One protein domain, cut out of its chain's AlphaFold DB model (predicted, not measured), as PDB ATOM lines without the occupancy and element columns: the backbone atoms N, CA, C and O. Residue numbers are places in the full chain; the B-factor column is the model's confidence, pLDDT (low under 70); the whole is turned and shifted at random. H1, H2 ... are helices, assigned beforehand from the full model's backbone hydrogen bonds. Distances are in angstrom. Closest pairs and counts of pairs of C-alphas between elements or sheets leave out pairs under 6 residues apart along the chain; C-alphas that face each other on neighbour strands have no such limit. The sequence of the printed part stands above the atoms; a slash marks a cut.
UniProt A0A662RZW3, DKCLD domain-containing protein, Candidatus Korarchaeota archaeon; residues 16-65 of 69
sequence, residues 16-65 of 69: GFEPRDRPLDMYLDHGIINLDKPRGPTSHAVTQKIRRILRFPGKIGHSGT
ATOM      1  N   GLY A  16      57.307  30.885  26.567       94.25
ATOM      2  CA  GLY A  16      57.314  29.505  27.035       94.25
ATOM      3  C   GLY A  16      58.414  29.234  28.057       94.25
ATOM      4  O   GLY A  16      59.038  30.147  28.587       94.25
ATOM      5  N   PHE A  17      58.599  27.951  28.358       95.81
ATOM      6  CA  PHE A  17      59.558  27.472  29.345       95.81
ATOM      7  C   PHE A  17      60.206  26.194  28.834       95.81
ATOM      8  O   PHE A  17      59.514  25.313  28.301       95.81
ATOM      9  N   GLU A  18      61.506  26.056  29.077       94.50
ATOM     10  CA  GLU A  18      62.167  24.758  29.008       94.50
ATOM     11  C   GLU A  18      61.409  23.751  29.886       94.50
ATOM     12  O   GLU A  18      60.895  24.121  30.947       94.50
ATOM     13  N   PRO A  19      61.314  22.463  29.503       95.38
ATOM     14  CA  PRO A  19      60.520  21.492  30.251       95.38
ATOM     15  C   PRO A  19      60.874  21.395  31.736       95.38
ATOM     16  O   PRO A  19      59.998  21.051  32.524       95.38
ATOM     17  N   ARG A  20      62.131  21.690  32.097       95.75
ATOM     18  CA  ARG A  20      62.644  21.655  33.474       95.75
ATOM     19  C   ARG A  20      62.438  22.956  34.259       95.75
ATOM     20  O   ARG A  20      62.529  22.929  35.484       95.75
ATOM     21  N   ASP A  21      62.067  24.036  33.582       95.62
ATOM     22  CA  ASP A  21      61.933  25.375  34.167       95.62
ATOM     23  C   ASP A  21      60.477  25.862  34.182       95.62
ATOM     24  O   ASP A  21      60.195  27.026  34.464       95.62
ATOM     25  N   ARG A  22      59.522  24.973  33.877       97.31
ATOM     26  CA  ARG A  22      58.093  25.293  33.928       97.31
ATOM     27  C   ARG A  22      57.669  25.688  35.347       97.31
ATOM     28  O   ARG A  22      58.111  25.072  36.318       97.31
ATOM     29  N   PRO A  23      56.757  26.656  35.497       96.62
ATOM     30  CA  PRO A  23      56.088  26.867  36.771       96.62
ATOM     31  C   PRO A  23      55.218  25.648  37.132       96.62
ATOM     32  O   PRO A  23      54.872  24.814  36.288       96.62
ATOM     33  N   LEU A  24      54.913  25.499  38.423       92.94
ATOM     34  CA  LEU A  24      54.275  24.292  38.967       92.94
ATOM     35  C   LEU A  24      52.895  23.997  38.356       92.94
ATOM     36  O   LEU A  24      52.547  22.838  38.143       92.94
ATOM     37  N   ASP A  25      52.115  25.031  38.076       93.44
ATOM     38  CA  ASP A  25      50.832  24.929  37.380       93.44
ATOM     39  C   ASP A  25      50.993  24.288  35.994       93.44
ATOM     40  O   ASP A  25      50.322  23.300  35.694       93.44
ATOM     41  N   MET A  26      51.970  24.737  35.201       95.56
ATOM     42  CA  MET A  26      52.276  24.135  33.901       95.56
ATOM     43  C   MET A  26      52.821  22.708  34.015       95.56
ATOM     44  O   MET A  26      52.595  21.897  33.114       95.56
ATOM     45  N   TYR A  27      53.513  22.359  35.101       94.88
ATOM     46  CA  TYR A  27      53.886  20.965  35.359       94.88
ATOM     47  C   TYR A  27      52.677  20.066  35.597       94.88
ATOM     48  O   TYR A  27      52.688  18.917  35.160       94.88
ATOM     49  N   LEU A  28      51.648  20.560  36.285       92.94
ATOM     50  CA  LEU A  28      50.427  19.794  36.516       92.94
ATOM     51  C   LEU A  28      49.596  19.670  35.235       92.94
ATOM     52  O   LEU A  28      49.109  18.580  34.937       92.94
ATOM     53  N   ASP A  29      49.493  20.744  34.451       95.00
ATOM     54  CA  ASP A  29      48.724  20.762  33.201       95.00
ATOM     55  C   ASP A  29      49.374  19.946  32.072       95.00
ATOM     56  O   ASP A  29      48.672  19.354  31.248       95.00
ATOM     57  N   HIS A  30      50.709  19.873  32.037       95.56
ATOM     58  CA  HIS A  30      51.478  19.192  30.984       95.56
ATOM     59  C   HIS A  30      52.308  18.006  31.498       95.56
ATOM     60  O   HIS A  30      53.292  17.605  30.866       95.56
ATOM     61  N   GLY A  31      51.942  17.463  32.659       94.50
ATOM     62  CA  GLY A  31      52.671  16.397  33.338       94.50
ATOM     63  C   GLY A  31      52.221  14.989  32.954       94.50
ATOM     64  O   GLY A  31      51.079  14.748  32.564       94.50
ATOM     65  N   ILE A  32      53.126  14.028  33.135       96.69
ATOM     66  CA  ILE A  32      52.838  12.593  33.075       96.69
ATOM     67  C   ILE A  32      53.308  11.968  34.384       96.69
ATOM     68  O   ILE A  32      54.419  12.226  34.841       96.69
ATOM     69  N   ILE A  33      52.471  11.114  34.973       96.38
ATOM     70  CA  ILE A  33      52.835  10.318  36.145       96.38
ATOM     71  C   ILE A  33      53.020   8.880  35.680       96.38
ATOM     72  O   ILE A  33      52.052   8.218  35.304       96.38
ATOM     73  N   ASN A  34      54.262   8.397  35.717       97.06
ATOM     74  CA  ASN A  34      54.547   6.982  35.518       97.06
ATOM     75  C   ASN A  34      54.154   6.216  36.785       97.06
ATOM     76  O   ASN A  34      54.922   6.135  37.744       97.06
ATOM     77  N   LEU A  35      52.909   5.755  36.818       96.12
ATOM     78  CA  LEU A  35      52.300   5.168  37.998       96.12
ATOM     79  C   LEU A  35      52.356   3.641  37.949       96.12
ATOM     80  O   LEU A  35      51.809   3.028  37.034       96.12
ATOM     81  N   ASP A  36      52.883   3.036  39.010       96.19
ATOM     82  CA  ASP A  36      52.673   1.618  39.289       96.19
ATOM     83  C   ASP A  36      51.281   1.407  39.915       96.19
ATOM     84  O   ASP A  36      51.007   1.828  41.046       96.19
ATOM     85  N   LYS A  37      50.345   0.833  39.147       95.94
ATOM     86  CA  LYS A  37      48.953   0.672  39.588       95.94
ATOM     87  C   LYS A  37      48.849  -0.507  40.568       95.94
ATOM     88  O   LYS A  37      49.064  -1.644  40.153       95.94
ATOM     89  N   PRO A  38      48.365  -0.309  41.811       95.50
ATOM     90  CA  PRO A  38      48.162  -1.426  42.731       95.50
ATOM     91  C   PRO A  38      47.062  -2.381  42.238       95.50
ATOM     92  O   PRO A  38      46.127  -1.979  41.528       95.50
ATOM     93  N   ARG A  39      47.142  -3.648  42.664       96.50
ATOM     94  CA  ARG A  39      46.059  -4.638  42.521       96.50
ATOM     95  C   ARG A  39      44.834  -4.221  43.341       96.50
ATOM     96  O   ARG A  39      44.973  -3.612  44.400       96.50
ATOM     97  N   GLY A  40      43.637  -4.540  42.854       96.94
ATOM     98  CA  GLY A  40      42.356  -4.213  43.488       96.94
ATOM     99  C   GLY A  40      41.560  -3.123  42.760       96.94
ATOM    100  O   GLY A  40      40.526  -3.431  42.168       96.94
ATOM    101  N   PRO A  41      41.981  -1.844  42.776       97.69
ATOM    102  CA  PRO A  41      41.197  -0.768  42.184       97.69
ATOM    103  C   PRO A  41      41.271  -0.772  40.653       97.69
ATOM    104  O   PRO A  41      42.286  -1.134  40.043       97.69
ATOM    105  N   THR A  42      40.193  -0.300  40.024       98.12
ATOM    106  CA  THR A  42      40.162  -0.060  38.576       98.12
ATOM    107  C   THR A  42      41.079   1.105  38.204       98.12
ATOM    108  O   THR A  42      41.342   1.993  39.021       98.12
ATOM    109  N   SER A  43      41.532   1.142  36.950       97.75
ATOM    110  CA  SER A  43      42.352   2.252  36.438       97.75
ATOM    111  C   SER A  43      41.649   3.606  36.618       97.75
ATOM    112  O   SER A  43      42.244   4.539  37.149       97.75
ATOM    113  N   HIS A  44      40.342   3.678  36.333       97.44
ATOM    114  CA  HIS A  44      39.549   4.890  36.555       97.44
ATOM    115  C   HIS A  44      39.505   5.313  38.034       97.44
ATOM    116  O   HIS A  44      39.669   6.492  38.344       97.44
ATOM    117  N   ALA A  45      39.323   4.369  38.966       97.94
ATOM    118  CA  ALA A  45      39.302   4.678  40.397       97.94
ATOM    119  C   ALA A  45      40.648   5.243  40.881       97.94
ATOM    120  O   ALA A  45      40.674   6.216  41.641       97.94
ATOM    121  N   VAL A  46      41.763   4.678  40.407       98.12
ATOM    122  CA  VAL A  46      43.112   5.175  40.708       98.12
ATOM    123  C   VAL A  46      43.320   6.579  40.140       98.12
ATOM    124  O   VAL A  46      43.723   7.474  40.884       98.12
ATOM    125  N   THR A  47      42.959   6.819  38.877       97.81
ATOM    126  CA  THR A  47      43.027   8.151  38.252       97.81
ATOM    127  C   THR A  47      42.231   9.195  39.043       97.81
ATOM    128  O   THR A  47      42.735  10.285  39.319       97.81
ATOM    129  N   GLN A  48      41.015   8.864  39.492       97.69
ATOM    130  CA  GLN A  48      40.200   9.768  40.314       97.69
ATOM    131  C   GLN A  48      40.823  10.042  41.690       97.69
ATOM    132  O   GLN A  48      40.726  11.162  42.195       97.69
ATOM    133  N   LYS A  49      41.478   9.048  42.303       97.62
ATOM    134  CA  LYS A  49      42.195   9.227  43.575       97.62
ATOM    135  C   LYS A  49      43.380  10.177  43.409       97.62
ATOM    136  O   LYS A  49      43.527  11.084  44.223       97.62
ATOM    137  N   ILE A  50      44.159  10.022  42.338       97.31
ATOM    138  CA  ILE A  50      45.272  10.926  42.008       97.31
ATOM    139  C   ILE A  50      44.766  12.354  41.804       97.31
ATOM    140  O   ILE A  50      45.305  13.272  42.420       97.31
ATOM    141  N   ARG A  51      43.673  12.546  41.049       96.81
ATOM    142  CA  ARG A  51      43.054  13.873  40.868       96.81
ATOM    143  C   ARG A  51      42.745  14.555  42.196       96.81
ATOM    144  O   ARG A  51      43.048  15.731  42.374       96.81
ATOM    145  N   ARG A  52      42.143  13.814  43.131       97.44
ATOM    146  CA  ARG A  52      41.783  14.327  44.461       97.44
ATOM    147  C   ARG A  52      43.014  14.679  45.295       97.44
ATOM    148  O   ARG A  52      43.007  15.727  45.928       97.44
ATOM    149  N   ILE A  53      44.054  13.838  45.281       97.06
ATOM    150  CA  ILE A  53      45.310  14.081  46.014       97.06
ATOM    151  C   ILE A  53      45.986  15.358  45.513       97.06
ATOM    152  O   ILE A  53      46.344  16.214  46.315       97.06
ATOM    153  N   LEU A  54      46.101  15.507  44.193       95.62
ATOM    154  CA  LEU A  54      46.733  16.671  43.569       95.62
ATOM    155  C   LEU A  54      45.842  17.916  43.570       95.62
ATOM    156  O   LEU A  54      46.306  18.990  43.205       95.62
ATOM    157  N   ARG A  55      44.562  17.778  43.947       95.50
ATOM    158  CA  ARG A  55      43.533  18.828  43.841       95.50
ATOM    159  C   ARG A  55      43.502  19.460  42.448       95.50
ATOM    160  O   ARG A  55      43.270  20.655  42.303       95.50
ATOM    161  N   PHE A  56      43.759  18.642  41.430       95.50
ATOM    162  CA  PHE A  56      43.959  19.133  40.080       95.50
ATOM    163  C   PHE A  56      42.613  19.538  39.462       95.50
ATOM    164  O   PHE A  56      41.722  18.683  39.360       95.50
ATOM    165  N   PRO A  57      42.436  20.812  39.066       93.56
ATOM    166  CA  PRO A  57      41.161  21.300  38.545       93.56
ATOM    167  C   PRO A  57      40.913  20.874  37.090       93.56
ATOM    168  O   PRO A  57      39.767  20.878  36.641       93.56
ATOM    169  N   GLY A  58      41.969  20.510  36.357       94.69
ATOM    170  CA  GLY A  58      41.915  20.181  34.939       94.69
ATOM    171  C   GLY A  58      41.506  18.739  34.619       94.69
ATOM    172  O   GLY A  58      40.964  17.983  35.434       94.69
ATOM    173  N   LYS A  59      41.766  18.351  33.367       95.25
ATOM    174  CA  LYS A  59      41.459  17.019  32.831       95.25
ATOM    175  C   LYS A  59      42.587  16.039  33.141       95.25
ATOM    176  O   LYS A  59      43.747  16.336  32.910       95.25
ATOM    177  N   ILE A  60      42.232  14.836  33.578       96.81
ATOM    178  CA  ILE A  60      43.180  13.752  33.854       96.81
ATOM    179  C   ILE A  60      42.670  12.451  33.228       96.81
ATOM    180  O   ILE A  60      41.462  12.204  33.201       96.81
ATOM    181  N   GLY A  61      43.584  11.619  32.734       96.56
ATOM    182  CA  GLY A  61      43.280  10.336  32.102       96.56
ATOM    183  C   GLY A  61      44.360   9.289  32.374       96.56
ATOM    184  O   GLY A  61      45.378   9.586  32.994       96.56
ATOM    185  N   HIS A  62      44.122   8.057  31.924       97.25
ATOM    186  CA  HIS A  62      45.101   6.969  31.940       97.25
ATOM    187  C   HIS A  62      45.291   6.420  30.520       97.25
ATOM    188  O   HIS A  62      44.334   6.363  29.751       97.25
ATOM    189  N   SER A  63      46.510   5.997  30.175       95.94
ATOM    190  CA  SER A  63      46.875   5.592  28.802       95.94
ATOM    191  C   SER A  63      46.356   4.208  28.384       95.94
ATOM    192  O   SER A  63      46.506   3.811  27.236       95.94
ATOM    193  N   GLY A  64      45.755   3.461  29.309       95.19
ATOM    194  CA  GLY A  64      45.170   2.147  29.056       95.19
ATOM    195  C   GLY A  64      44.515   1.583  30.311       95.19
ATOM    196  O   GLY A  64      44.819   2.024  31.421       95.19
ATOM    197  N   THR A  65      43.578   0.653  30.149       96.69
ATOM    198  CA  THR A  65      42.895   0.018  31.283       96.69
ATOM    199  C   THR A  65      43.641  -1.244  31.689       96.69
ATOM    200  O   THR A  65      43.645  -2.228  30.957       96.69
TER     201      THR A  65
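Overview. This is residues 16 to 65 of the 69 residues of the protein "DKCLD domain-containing protein" of Candidatus Korarchaeota archaeon (UniProt A0A662RZW3). There is little regular structure here: one longer helix, H2, sits in a loose, three-pass fold of chain, in which the link at residues 30 to 42 runs out, H2 comes back, and the tail at residues 55 to 65 runs out again. The short helix H1 and residues 16 to 23 make the other end of the rod. The printed part has 50 residues with two named helices, H1 then H2, and no named strand; the class is all helix, with 18 residues in named elements. The whole is loose, with a radius of gyration of the C-alphas of 12.5 A and spans of 40 by 18 by 14 A.

Along the chain. H2, residues 43 to 54, measures 16.7 A from C-alpha 43 at (42.352, 2.252, 36.438) to C-alpha 54 at (46.733, 16.671, 43.569). H1, residues 24 to 29, begins with C-alpha 24 at (54.275, 24.292, 38.967) and measures 8.7 A.

Arrangement. H2 and H1 are apart. In both, every O i to N i+4 pair is within hydrogen-bond range.

Size, cuts and confidence. The C-alphas of Gly 16 and Gly 40, the two farthest apart, are 40.4 A apart. The 13-residue link from H1 to H2 is long. The printed part has no cut, and no printed residue is under 70 in pLDDT.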